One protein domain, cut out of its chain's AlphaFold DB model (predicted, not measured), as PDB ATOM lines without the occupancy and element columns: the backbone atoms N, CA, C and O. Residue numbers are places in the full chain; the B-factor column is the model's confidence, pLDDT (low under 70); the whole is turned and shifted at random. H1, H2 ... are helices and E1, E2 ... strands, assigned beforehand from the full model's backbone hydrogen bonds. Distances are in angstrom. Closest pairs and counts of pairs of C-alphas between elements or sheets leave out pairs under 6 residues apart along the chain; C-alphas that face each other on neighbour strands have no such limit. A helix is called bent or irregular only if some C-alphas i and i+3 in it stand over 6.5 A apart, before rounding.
ATOM      1  N   GLU A 113      27.887 -51.109  17.561       52.44
ATOM      2  CA  GLU A 113      29.206 -51.638  17.945       52.44
ATOM      3  C   GLU A 113      30.263 -51.540  16.829       52.44
ATOM      4  O   GLU A 113      31.464 -51.463  17.106       52.44
ATOM      5  N   ASP A 114      29.848 -51.574  15.562       50.75
ATOM      6  CA  ASP A 114      30.756 -51.462  14.415       50.75
ATOM      7  C   ASP A 114      31.117 -49.999  14.132       50.75
ATOM      8  O   ASP A 114      32.212 -49.706  13.650       50.75
ATOM      9  N   GLU A 115      30.239 -49.066  14.501       49.28
ATOM     10  CA  GLU A 115      30.499 -47.627  14.423       49.28
ATOM     11  C   GLU A 115      31.627 -47.193  15.349       49.28
ATOM     12  O   GLU A 115      32.537 -46.494  14.904       49.28
ATOM     13  N   GLU A 116      31.625 -47.637  16.607       52.28
ATOM     14  CA  GLU A 116      32.682 -47.277  17.559       52.28
ATOM     15  C   GLU A 116      34.072 -47.730  17.089       52.28
ATOM     16  O   GLU A 116      35.064 -47.049  17.351       52.28
ATOM     17  N   LYS A 117      34.155 -48.841  16.346       49.84
ATOM     18  CA  LYS A 117      35.415 -49.351  15.774       49.84
ATOM     19  C   LYS A 117      35.875 -48.561  14.549       49.84
ATOM     20  O   LYS A 117      37.075 -48.502  14.282       49.84
ATOM     21  N   LEU A 118      34.939 -47.992  13.789       52.28
ATOM     22  CA  LEU A 118      35.207 -47.246  12.554       52.28
ATOM     23  C   LEU A 118      35.433 -45.746  12.794       52.28
ATOM     24  O   LEU A 118      35.975 -45.060  11.924       52.28
ATOM     25  N   VAL A 119      35.042 -45.227  13.961       57.22
ATOM     26  CA  VAL A 119      35.304 -43.841  14.358       57.22
ATOM     27  C   VAL A 119      36.763 -43.693  14.778       57.22
ATOM     28  O   VAL A 119      37.208 -44.207  15.804       57.22
ATOM     29  N   VAL A 120      37.516 -42.917  14.001       58.47
ATOM     30  CA  VAL A 120      38.913 -42.618  14.312       58.47
ATOM     31  C   VAL A 120      38.948 -41.493  15.340       58.47
ATOM     32  O   VAL A 120      38.625 -40.346  15.038       58.47
ATOM     33  N   VAL A 121      39.340 -41.810  16.573       51.34
ATOM     34  CA  VAL A 121      39.508 -40.807  17.629       51.34
ATOM     35  C   VAL A 121      40.910 -40.214  17.542       51.34
ATOM     36  O   VAL A 121      41.905 -40.908  17.754       51.34
ATOM     37  N   VAL A 122      40.994 -38.920  17.247       52.53
ATOM     38  CA  VAL A 122      42.257 -38.177  17.183       52.53
ATOM     39  C   VAL A 122      42.287 -37.166  18.322       52.53
ATOM     40  O   VAL A 122      41.366 -36.366  18.483       52.53
ATOM     41  N   LYS A 123      43.365 -37.193  19.116       41.69
ATOM     42  CA  LYS A 123      43.619 -36.167  20.134       41.69
ATOM     43  C   LYS A 123      44.090 -34.893  19.460       41.69
ATOM     44  O   LYS A 123      45.079 -34.901  18.724       41.69
ATOM     45  N   ASP A 124      43.388 -33.806  19.727       49.75
ATOM     46  CA  ASP A 124      43.756 -32.506  19.203       49.75
ATOM     47  C   ASP A 124      44.924 -31.921  20.000       49.75
ATOM     48  O   ASP A 124      44.929 -31.920  21.230       49.75
ATOM     49  N   THR A 125      45.928 -31.393  19.304       38.34
ATOM     50  CA  THR A 125      47.058 -30.700  19.954       38.34
ATOM     51  C   THR A 125      46.700 -29.260  20.317       38.34
ATOM     52  O   THR A 125      47.377 -28.636  21.139       38.34
ATOM     53  N   LYS A 126      45.618 -28.716  19.744       45.25
ATOM     54  CA  LYS A 126      45.127 -27.372  20.054       45.25
ATOM     55  C   LYS A 126      44.040 -27.444  21.124       45.25
ATOM     56  O   LYS A 126      42.928 -27.910  20.901       45.25
ATOM     57  N   VAL A 127      44.356 -26.925  22.311       38.41
ATOM     58  CA  VAL A 127      43.409 -26.809  23.424       38.41
ATOM     59  C   VAL A 127      42.335 -25.790  23.066       38.41
ATOM     60  O   VAL A 127      42.524 -24.579  23.184       38.41
ATOM     61  N   TYR A 128      41.171 -26.268  22.654       48.19
ATOM     62  CA  TYR A 128      40.032 -25.388  22.499       48.19
ATOM     63  C   TYR A 128      39.341 -25.148  23.862       48.19
ATOM     64  O   TYR A 128      38.980 -26.090  24.571       48.19
ATOM     65  N   SER A 129      39.174 -23.874  24.232       42.25
ATOM     66  CA  SER A 129      38.621 -23.395  25.517       42.25
ATOM     67  C   SER A 129      37.199 -23.904  25.811       42.25
ATOM     68  O   SER A 129      36.442 -24.154  24.885       42.25
ATOM     69  N   GLN A 130      36.819 -24.031  27.091       45.78
ATOM     70  CA  GLN A 130      35.578 -24.679  27.562       45.78
ATOM     71  C   GLN A 130      34.277 -23.868  27.389       45.78
ATOM     72  O   GLN A 130      33.193 -24.418  27.556       45.78
ATOM     73  N   LYS A 131      34.343 -22.585  27.015       50.53
ATOM     74  CA  LYS A 131      33.155 -21.776  26.674       50.53
ATOM     75  C   LYS A 131      32.949 -21.759  25.158       50.53
ATOM     76  O   LYS A 131      33.169 -20.735  24.515       50.53
ATOM     77  N   LYS A 132      32.609 -22.905  24.564       62.75
ATOM     78  CA  LYS A 132      32.430 -23.002  23.109       62.75
ATOM     79  C   LYS A 132      30.998 -22.721  22.706       62.75
ATOM     80  O   LYS A 132      30.066 -23.272  23.280       62.75
ATOM     81  N   LYS A 133      30.836 -21.925  21.652       70.69
ATOM     82  CA  LYS A 133      29.580 -21.883  20.908       70.69
ATOM     83  C   LYS A 133      29.485 -23.178  20.103       70.69
ATOM     84  O   LYS A 133      30.374 -23.466  19.297       70.69
ATOM     85  N   GLU A 134      28.448 -23.964  20.359       81.81
ATOM     86  CA  GLU A 134      28.141 -25.143  19.559       81.81
ATOM     87  C   GLU A 134      27.746 -24.711  18.146       81.81
ATOM     88  O   GLU A 134      26.989 -23.754  17.954       81.81
ATOM     89  N   VAL A 135      28.321 -25.384  17.154       86.12
ATOM     90  CA  VAL A 135      28.016 -25.179  15.742       86.12
ATOM     91  C   VAL A 135      27.541 -26.500  15.181       86.12
ATOM     92  O   VAL A 135      28.281 -27.484  15.161       86.12
ATOM     93  N   LEU A 136      26.294 -26.488  14.732       89.94
ATOM     94  CA  LEU A 136      25.609 -27.638  14.173       89.94
ATOM     95  C   LEU A 136      25.743 -27.581  12.655       89.94
ATOM     96  O   LEU A 136      25.328 -26.602  12.030       89.94
ATOM     97  N   VAL A 137      26.332 -28.618  12.070       91.44
ATOM     98  CA  VAL A 137      26.467 -28.759  10.617       91.44
ATOM     99  C   VAL A 137      25.761 -30.028  10.175       91.44
ATOM    100  O   VAL A 137      25.831 -31.062  10.832       91.44
ATOM    101  N   THR A 138      25.061 -29.949   9.053       92.44
ATOM    102  CA  THR A 138      24.267 -31.052   8.512       92.44
ATOM    103  C   THR A 138      24.966 -31.695   7.307       92.44
ATOM    104  O   THR A 138      25.628 -30.985   6.546       92.44
ATOM    105  N   PRO A 139      24.801 -33.009   7.063       88.31
ATOM    106  CA  PRO A 139      25.398 -33.698   5.921       88.31
ATOM    107  C   PRO A 139      25.046 -33.063   4.569       88.31
ATOM    108  O   PRO A 139      25.882 -33.016   3.671       88.31
ATOM    109  N   THR A 140      23.850 -32.479   4.446       88.81
ATOM    110  CA  THR A 140      23.434 -31.747   3.239       88.81
ATOM    111  C   THR A 140      24.336 -30.540   2.956       88.81
ATOM    112  O   THR A 140      24.721 -30.312   1.810       88.81
ATOM    113  N   GLN A 141      24.721 -29.780   3.992       90.88
ATOM    114  CA  GLN A 141      25.630 -28.632   3.848       90.88
ATOM    115  C   GLN A 141      27.031 -29.064   3.409       90.88
ATOM    116  O   GLN A 141      27.727 -28.302   2.743       90.88
ATOM    117  N   LEU A 142      27.427 -30.302   3.716       91.00
ATOM    118  CA  LEU A 142      28.702 -30.862   3.273       91.00
ATOM    119  C   LEU A 142      28.710 -31.218   1.776       91.00
ATOM    120  O   LEU A 142      29.764 -31.483   1.204       91.00
ATOM    121  N   GLY A 143      27.560 -31.165   1.096       87.44
ATOM    122  CA  GLY A 143      27.456 -31.433  -0.339       87.44
ATOM    123  C   GLY A 143      28.272 -30.487  -1.230       87.44
ATOM    124  O   GLY A 143      28.527 -30.827  -2.388       87.44
ATOM    125  N   VAL A 144      28.716 -29.337  -0.706       90.38
ATOM    126  CA  VAL A 144      29.586 -28.382  -1.419       90.38
ATOM    127  C   VAL A 144      31.026 -28.876  -1.578       90.38
ATOM    128  O   VAL A 144      31.752 -28.365  -2.428       90.38
ATOM    129  N   PHE A 145      31.449 -29.852  -0.773       92.25
ATOM    130  CA  PHE A 145      32.791 -30.422  -0.840       92.25
ATOM    131  C   PHE A 145      32.890 -31.484  -1.934       92.25
ATOM    132  O   PHE A 145      31.889 -32.059  -2.372       92.25
ATOM    133  N   GLU A 146      34.103 -31.734  -2.407       90.44
ATOM    134  CA  GLU A 146      34.390 -32.814  -3.350       90.44
ATOM    135  C   GLU A 146      34.607 -34.136  -2.609       90.44
ATOM    136  O   GLU A 146      34.935 -34.147  -1.425       90.44
ATOM    137  N   ALA A 147      34.407 -35.265  -3.292       89.06
ATOM    138  CA  ALA A 147      34.674 -36.570  -2.693       89.06
ATOM    139  C   ALA A 147      36.163 -36.697  -2.313       89.06
ATOM    140  O   ALA A 147      37.043 -36.233  -3.031       89.06
ATOM    141  N   GLY A 148      36.438 -37.310  -1.167       84.25
ATOM    142  CA  GLY A 148      37.762 -37.440  -0.559       84.25
ATOM    143  C   GLY A 148      38.239 -36.200   0.203       84.25
ATOM    144  O   GLY A 148      39.260 -36.279   0.889       84.25
ATOM    145  N   HIS A 149      37.524 -35.073   0.125       90.31
ATOM    146  CA  HIS A 149      37.932 -33.835   0.784       90.31
ATOM    147  C   HIS A 149      37.860 -33.950   2.314       90.31
ATOM    148  O   HIS A 149      36.965 -34.597   2.867       90.31
ATOM    149  N   ILE A 150      38.799 -33.283   2.995       86.94
ATOM    150  CA  ILE A 150      38.813 -33.172   4.455       86.94
ATOM    151  C   ILE A 150      37.889 -32.024   4.854       86.94
ATOM    152  O   ILE A 150      38.074 -30.886   4.430       86.94
ATOM    153  N   VAL A 151      36.869 -32.332   5.640       89.75
ATOM    154  CA  VAL A 151      35.940 -31.362   6.207       89.75
ATOM    155  C   VAL A 151      36.342 -31.143   7.655       89.75
ATOM    156  O   VAL A 151      36.220 -32.037   8.479       89.75
ATOM    157  N   ASN A 152      36.790 -29.938   7.963       86.56
ATOM    158  CA  ASN A 152      37.214 -29.508   9.289       86.56
ATOM    159  C   ASN A 152      36.717 -28.068   9.535       86.56
ATOM    160  O   ASN A 152      36.193 -27.427   8.617       86.56
ATOM    161  N   PRO A 153      36.855 -27.508  10.750       82.50
ATOM    162  CA  PRO A 153      36.378 -26.154  11.024       82.50
ATOM    163  C   PRO A 153      36.943 -25.080  10.080       82.50
ATOM    164  O   PRO A 153      36.219 -24.152   9.737       82.50
ATOM    165  N   LEU A 154      38.198 -25.213   9.632       83.06
ATOM    166  CA  LEU A 154      38.846 -24.291   8.689       83.06
ATOM    167  C   LEU A 154      38.139 -24.287   7.329       83.06
ATOM    168  O   LEU A 154      37.624 -23.261   6.892       83.06
ATOM    169  N   THR A 155      38.028 -25.457   6.706       86.94
ATOM    170  CA  THR A 155      37.410 -25.633   5.381       86.94
ATOM    171  C   THR A 155      35.915 -25.301   5.384       86.94
ATOM    172  O   THR A 155      35.376 -24.799   4.396       86.94
ATOM    173  N   LEU A 156      35.223 -25.503   6.510       86.94
ATOM    174  CA  LEU A 156      33.839 -25.055   6.696       86.94
ATOM    175  C   LEU A 156      33.707 -23.524   6.716       86.94
ATOM    176  O   LEU A 156      32.703 -22.995   6.234       86.94
ATOM    177  N   ILE A 157      34.701 -22.813   7.253       84.38
ATOM    178  CA  ILE A 157      34.748 -21.344   7.240       84.38
ATOM    179  C   ILE A 157      35.080 -20.836   5.838       84.38
ATOM    180  O   ILE A 157      34.413 -19.924   5.353       84.38
ATOM    181  N   GLU A 158      36.041 -21.458   5.150       85.94
ATOM    182  CA  GLU A 158      36.389 -21.121   3.760       85.94
ATOM    183  C   GLU A 158      35.194 -21.245   2.810       85.94
ATOM    184  O   GLU A 158      35.000 -20.410   1.928       85.94
ATOM    185  N   LYS A 159      34.354 -22.270   3.008       86.69
ATOM    186  CA  LYS A 159      33.114 -22.463   2.241       86.69
ATOM    187  C   LYS A 159      31.941 -21.608   2.731       86.69
ATOM    188  O   LYS A 159      30.849 -21.722   2.180       86.69
ATOM    189  N   GLY A 160      32.131 -20.777   3.757       86.75
ATOM    190  CA  GLY A 160      31.090 -19.906   4.308       86.75
ATOM    191  C   GLY A 160      29.952 -20.641   5.025       86.75
ATOM    192  O   GLY A 160      28.911 -20.042   5.287       86.75
ATOM    193  N   ILE A 161      30.126 -21.927   5.357       87.50
ATOM    194  CA  ILE A 161      29.146 -22.712   6.129       87.50
ATOM    195  C   ILE A 161      29.143 -22.249   7.591       87.50
ATOM    196  O   ILE A 161      28.098 -22.225   8.243       87.50
ATOM    197  N   ILE A 162      30.312 -21.847   8.099       84.25
ATOM    198  CA  ILE A 162      30.497 -21.267   9.431       84.25
ATOM    199  C   ILE A 162      31.048 -19.849   9.267       84.25
ATOM    200  O   ILE A 162      31.901 -19.591   8.428       84.25
ATOM    201  N   SER A 163      30.543 -18.909  10.063       71.81
ATOM    202  CA  SER A 163      30.709 -17.476   9.797       71.81
ATOM    203  C   SER A 163      31.982 -16.828  10.342       71.81
ATOM    204  O   SER A 163      32.330 -15.735   9.900       71.81
ATOM    205  N   LYS A 164      32.667 -17.420  11.324       68.75
ATOM    206  CA  LYS A 164      33.878 -16.835  11.924       68.75
ATOM    207  C   LYS A 164      34.863 -17.930  12.305       68.75
ATOM    208  O   LYS A 164      34.465 -19.079  12.434       68.75
ATOM    209  N   TYR A 165      36.124 -17.551  12.496       59.97
ATOM    210  CA  TYR A 165      37.153 -18.365  13.139       59.97
ATOM    211  C   TYR A 165      37.069 -18.157  14.657       59.97
ATOM    212  O   TYR A 165      37.007 -17.021  15.128       59.97
ATOM    213  N   GLY A 166      36.999 -19.235  15.434       60.78
ATOM    214  CA  GLY A 166      36.687 -19.164  16.860       60.78
ATOM    215  C   GLY A 166      36.705 -20.530  17.539       60.78
ATOM    216  O   GLY A 166      36.835 -21.569  16.892       60.78
ATOM    217  N   HIS A 167      36.588 -20.539  18.869       63.34
ATOM    218  CA  HIS A 167      36.520 -21.775  19.649       63.34
ATOM    219  C   HIS A 167      35.141 -22.432  19.489       63.34
ATOM    220  O   HIS A 167      34.254 -22.250  20.323       63.34
ATOM    221  N   TYR A 168      34.949 -23.178  18.402       69.62
ATOM    222  CA  TYR A 168      33.703 -23.897  18.142       69.62
ATOM    223  C   TYR A 168      33.734 -25.311  18.689       69.62
ATOM    224  O   TYR A 168      34.775 -25.978  18.714       69.62
ATOM    225  N   TYR A 169      32.565 -25.755  19.132       81.62
ATOM    226  CA  TYR A 169      32.277 -27.167  19.307       81.62
ATOM    227  C   TYR A 169      31.505 -27.596  18.068       81.62
ATOM    228  O   TYR A 169      30.338 -27.244  17.916       81.62
ATOM    229  N   LEU A 170      32.199 -28.235  17.128       86.31
ATOM    230  CA  LEU A 170      31.591 -28.681  15.879       86.31
ATOM    231  C   LEU A 170      30.877 -30.006  16.127       86.31
ATOM    232  O   LEU A 170      31.541 -30.991  16.455       86.31
ATOM    233  N   LYS A 171      29.559 -30.015  15.933       90.62
ATOM    234  CA  LYS A 171      28.732 -31.215  15.984       90.62
ATOM    235  C   LYS A 171      28.056 -31.451  14.638       90.62
ATOM    236  O   LYS A 171      27.465 -30.531  14.066       90.62
ATOM    237  N   ILE A 172      28.134 -32.682  14.139       92.12
ATOM    238  CA  ILE A 172      27.454 -33.079  12.903       92.12
ATOM    239  C   ILE A 172      26.088 -33.673  13.237       92.12
ATOM    240  O   ILE A 172      26.006 -34.686  13.929       92.12
ATOM    241  N   GLN A 173      25.027 -33.052  12.722       91.75
ATOM    242  CA  GLN A 173      23.650 -33.458  12.984       91.75
ATOM    243  C   GLN A 173      23.013 -34.212  11.828       91.75
ATOM    244  O   GLN A 173      23.154 -33.834  10.667       91.75
ATOM    245  N   ALA A 174      22.236 -35.236  12.158       86.56
ATOM    246  CA  ALA A 174      21.582 -36.155  11.232       86.56
ATOM    247  C   ALA A 174      20.434 -35.518  10.419       86.56
ATOM    248  O   ALA A 174      19.262 -35.837  10.613       86.56
ATOM    249  N   LYS A 175      20.749 -34.606   9.487       83.06
ATOM    250  CA  LYS A 175      19.744 -33.914   8.666       83.06
ATOM    251  C   LYS A 175      20.078 -33.915   7.170       83.06
ATOM    252  O   LYS A 175      20.937 -33.172   6.686       83.06
ATOM    253  N   GLY A 176      19.301 -34.710   6.439       78.19
ATOM    254  CA  GLY A 176      19.362 -34.840   4.984       78.19
ATOM    255  C   GLY A 176      20.534 -35.691   4.477       78.19
ATOM    256  O   GLY A 176      21.340 -36.176   5.272       78.19
ATOM    257  N   PRO A 177      20.600 -35.923   3.155       80.25
ATOM    258  CA  PRO A 177      21.469 -36.939   2.573       80.25
ATOM    259  C   PRO A 177      22.911 -36.457   2.387       80.25
ATOM    260  O   PRO A 177      23.163 -35.293   2.074       80.25
ATOM    261  N   ILE A 178      23.850 -37.399   2.458       85.50
ATOM    262  CA  ILE A 178      25.233 -37.238   2.001       85.50
ATOM    263  C   ILE A 178      25.490 -38.223   0.864       85.50
ATOM    264  O   ILE A 178      25.196 -39.407   0.973       85.50
ATOM    265  N   LYS A 179      25.981 -37.711  -0.266       82.44
ATOM    266  CA  LYS A 179      26.197 -38.503  -1.492       82.44
ATOM    267  C   LYS A 179      27.670 -38.712  -1.827       82.44
ATOM    268  O   LYS A 179      27.986 -39.378  -2.804       82.44
ATOM    269  N   LYS A 180      28.562 -38.063  -1.083       87.75
ATOM    270  CA  LYS A 180      29.994 -38.009  -1.367       87.75
ATOM    271  C   LYS A 180      30.743 -38.613  -0.187       87.75
ATOM    272  O   LYS A 180      30.431 -38.286   0.955       87.75
ATOM    273  N   ALA A 181      31.741 -39.436  -0.481       89.69
ATOM    274  CA  ALA A 181      32.687 -39.943   0.501       89.69
ATOM    275  C   ALA A 181      33.524 -38.773   1.035       89.69
ATOM    276  O   ALA A 181      34.376 -38.272   0.313       89.69
ATOM    277  N   LEU A 182      33.265 -38.285   2.248       91.25
ATOM    278  CA  LEU A 182      33.994 -37.158   2.852       91.25
ATOM    279  C   LEU A 182      34.738 -37.612   4.106       91.25
ATOM    280  O   LEU A 182      34.246 -38.467   4.838       91.25
ATOM    281  N   ASN A 183      35.888 -37.001   4.384       88.31
ATOM    282  CA  ASN A 183      36.619 -37.220   5.631       88.31
ATOM    283  C   ASN A 183      36.253 -36.100   6.600       88.31
ATOM    284  O   ASN A 183      36.741 -34.983   6.457       88.31
ATOM    285  N   VAL A 184      35.347 -36.364   7.536       89.50
ATOM    286  CA  VAL A 184      34.777 -35.327   8.403       89.50
ATOM    287  C   VAL A 184      35.459 -35.362   9.760       89.50
ATOM    288  O   VAL A 184      35.402 -36.388  10.430       89.50
ATOM    289  N   GLU A 185      36.039 -34.237  10.173       86.06
ATOM    290  CA  GLU A 185      36.654 -33.989  11.478       86.06
ATOM    291  C   GLU A 185      35.740 -33.095  12.328       86.06
ATOM    292  O   GLU A 185      35.520 -31.921  12.011       86.06
ATOM    293  N   ALA A 186      35.200 -33.634  13.420       86.75
ATOM    294  CA  ALA A 186      34.307 -32.911  14.320       86.75
ATOM    295  C   ALA A 186      34.470 -33.367  15.772       86.75
ATOM    296  O   ALA A 186      35.058 -34.402  16.067       86.75
ATOM    297  N   HIS A 187      33.941 -32.572  16.700       86.12
ATOM    298  CA  HIS A 187      34.023 -32.873  18.130       86.12
ATOM    299  C   HIS A 187      32.958 -33.890  18.546       86.12
ATOM    300  O   HIS A 187      33.168 -34.667  19.476       86.12
ATOM    301  N   ASP A 188      31.816 -33.877  17.856       86.56
ATOM    302  CA  ASP A 188      30.699 -34.772  18.119       86.56
ATOM    303  C   ASP A 188      29.894 -35.085  16.857       86.56
ATOM    304  O   ASP A 188      29.874 -34.308  15.897       86.56
ATOM    305  N   TYR A 189      29.202 -36.217  16.888       85.62
ATOM    306  CA  TYR A 189      28.358 -36.695  15.800       85.62
ATOM    307  C   TYR A 189      27.067 -37.246  16.384       85.62
ATOM    308  O   TYR A 189      27.090 -37.964  17.380       85.62
ATOM    309  N   ASP A 190      25.947 -36.968  15.730       88.38
ATOM    310  CA  ASP A 190      24.763 -37.798  15.909       88.38
ATOM    311  C   ASP A 190      25.044 -39.189  15.315       88.38
ATOM    312  O   ASP A 190      25.587 -39.282  14.211       88.38
ATOM    313  N   ASN A 191      24.619 -40.264  15.989       81.56
ATOM    314  CA  ASN A 191      24.862 -41.646  15.537       81.56
ATOM    315  C   ASN A 191      24.428 -41.854  14.077       81.56
ATOM    316  O   ASN A 191      25.189 -42.330  13.240       81.56
ATOM    317  N   TYR A 192      23.228 -41.385  13.720       82.88
ATOM    318  CA  TYR A 192      22.730 -41.499  12.348       82.88
ATOM    319  C   TYR A 192      23.563 -40.690  11.336       82.88
ATOM    320  O   TYR A 192      23.716 -41.104  10.188       82.88
ATOM    321  N   ALA A 193      24.151 -39.561  11.740       85.75
ATOM    322  CA  ALA A 193      25.030 -38.783  10.870       85.75
ATOM    323  C   ALA A 193      26.360 -39.502  10.615       85.75
ATOM    324  O   ALA A 193      26.819 -39.533   9.472       85.75
ATOM    325  N   ALA A 194      26.947 -40.109  11.652       80.94
ATOM    326  CA  ALA A 194      28.147 -40.928  11.514       80.94
ATOM    327  C   ALA A 194      27.900 -42.116  10.568       80.94
ATOM    328  O   ALA A 194      28.644 -42.277   9.599       80.94
ATOM    329  N   LYS A 195      26.797 -42.859  10.764       81.25
ATOM    330  CA  LYS A 195      26.367 -43.941   9.856       81.25
ATOM    331  C   LYS A 195      26.274 -43.468   8.410       81.25
ATOM    332  O   LYS A 195      26.825 -44.103   7.519       81.25
ATOM    333  N   MET A 196      25.612 -42.336   8.164       83.38
ATOM    334  CA  MET A 196      25.461 -41.797   6.810       83.38
ATOM    335  C   MET A 196      26.802 -41.457   6.150       83.38
ATOM    336  O   MET A 196      26.979 -41.728   4.964       83.38
ATOM    337  N   ILE A 197      27.748 -40.885   6.899       84.31
ATOM    338  CA  ILE A 197      29.089 -40.573   6.383       84.31
ATOM    339  C   ILE A 197      29.834 -41.864   6.021       84.31
ATOM    340  O   ILE A 197      30.387 -41.949   4.924       84.31
ATOM    341  N   LEU A 198      29.806 -42.870   6.900       81.44
ATOM    342  CA  LEU A 198      30.455 -44.167   6.673       81.44
ATOM    343  C   LEU A 198      29.834 -44.916   5.484       81.44
ATOM    344  O   LEU A 198      30.557 -45.398   4.614       81.44
ATOM    345  N   LEU A 199      28.501 -44.960   5.395       80.50
ATOM    346  CA  LEU A 199      27.773 -45.597   4.290       80.50
ATOM    347  C   LEU A 199      28.038 -44.917   2.942       80.50
ATOM    348  O   LEU A 199      28.071 -45.586   1.913       80.50
ATOM    349  N   ALA A 200      28.278 -43.604   2.933       82.50
ATOM    350  CA  ALA A 200      28.700 -42.881   1.735       82.50
ATOM    351  C   ALA A 200      30.176 -43.125   1.355       82.50
ATOM    352  O   ALA A 200      30.667 -42.496   0.416       82.50
ATOM    353  N   GLY A 201      30.890 -44.002   2.071       80.12
ATOM    354  CA  GLY A 201      32.309 -44.304   1.866       80.12
ATOM    355  C   GLY A 201      33.261 -43.263   2.462       80.12
ATOM    356  O   GLY A 201      34.430 -43.220   2.089       80.12
ATOM    357  N   GLY A 202      32.755 -42.384   3.330       83.12
ATOM    358  CA  GLY A 202      33.535 -41.373   4.036       83.12
ATOM    359  C   GLY A 202      34.163 -41.886   5.333       83.12
ATOM    360  O   GLY A 202      33.921 -43.010   5.764       83.12
ATOM    361  N   THR A 203      34.941 -41.023   5.985       81.44
ATOM    362  CA  THR A 203      35.594 -41.311   7.272       81.44
ATOM    363  C   THR A 203      35.073 -40.367   8.346       81.44
ATOM    364  O   THR A 203      34.943 -39.162   8.112       81.44
ATOM    365  N   VAL A 204      34.813 -40.903   9.538       82.19
ATOM    366  CA  VAL A 204      34.381 -40.137  10.713       82.19
ATOM    367  C   VAL A 204      35.558 -40.006  11.676       82.19
ATOM    368  O   VAL A 204      36.057 -41.008  12.190       82.19
ATOM    369  N   ILE A 205      36.007 -38.773  11.913       81.00
ATOM    370  CA  ILE A 205      37.156 -38.468  12.768       81.00
ATOM    371  C   ILE A 205      36.684 -37.642  13.964       81.00
ATOM    372  O   ILE A 205      36.378 -36.453  13.839       81.00
ATOM    373  N   LYS A 206      36.649 -38.264  15.144       78.69
ATOM    374  CA  LYS A 206      36.271 -37.577  16.380       78.69
ATOM    375  C   LYS A 206      37.485 -36.900  16.994       78.69
ATOM    376  O   LYS A 206      38.451 -37.554  17.381       78.69
ATOM    377  N   VAL A 207      37.406 -35.583  17.101       73.75
ATOM    378  CA  VAL A 207      38.461 -34.731  17.632       73.75
ATOM    379  C   VAL A 207      38.207 -34.502  19.119       73.75
ATOM    380  O   VAL A 207      37.267 -33.800  19.502       73.75
ATOM    381  N   THR A 208      39.016 -35.134  19.968       66.75
ATOM    382  CA  THR A 208      38.905 -35.016  21.432       66.75
ATOM    383  C   THR A 208      40.013 -34.130  21.991       66.75
ATOM    384  O   THR A 208      41.109 -34.077  21.437       66.75
TER     385      THR A 208
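AT A GLANCE: This is residues 113 to 208 of the 209 residues of the protein "50S ribosomal protein L15" of bacterium (UniProt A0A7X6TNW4). Two small sheets, E1 E5 E4 and E2 E3, come together in the middle, where E3 passes near E4; H4 grazes the larger sheet, H1 and E1 lie at one end of the domain, and the loop around Lys 164 lies at the other. The 96 printed residues hold four named helices and five named strands, in the order H1 E1 E2 H2 H3 E3 E4 H4 E5. Both sheets are parallel, and the class is mixed. The whole is compact and rounded, with a radius of gyration of the C-alphas of 12.5 A and spans of 32 by 29 by 20 A.

IN THESE COORDINATES: H1, residues 113 to 118, begins at C-alpha 113 (29.206, -51.638, 17.945). E1 is 120 to 123, E2 133 to 137 with 12.8 A, H2 141 to 144, H3 153 to 158, E3 168 to 172 with 12.3 A, E4 183 to 186, and H4 191 to 199 with 12.3 A. E5, 203 to 208, 15.8 A long, ends at C-alpha 208 (38.905, -35.016, 21.432).

HOW THE PARTS SIT: E5 is the inner strand, with N 122 and O 206 at 2.9 A towards E1 and N 207 and O 186 at 2.8 A towards E4. E2 and E3 have N 135 and O 169 at 2.8 A. Two right-handed strand-helix-strand units, parallel neighbour strands with helices between, are E2, H2 H3, E3 and E4, H4, E5. The closest C-alphas of E3 and E4 are Leu 170 and Ala 186, 5.3 A. H4 only grazes its sheet, with residues 193 to 198. H1 and H4 are close but not clearly touching, Glu 115 to Lys 195, 7.2 A between C-alphas. H2 is irregular, only just, with C-alphas 141 and 144 6.6 A apart. In H3 and H4 every O i to N i+4 pair is within hydrogen-bond range, in H1 1 of 2; H2 is too short for one.

THE WHOLE: The farthest C-alphas, Glu 113 and Lys 164, are 35.6 A apart. The printed part has no cut and no long link. Mean pLDDT of the printed part is 76.6; residues 113 to 132, 164 to 168 and 208 are under 70.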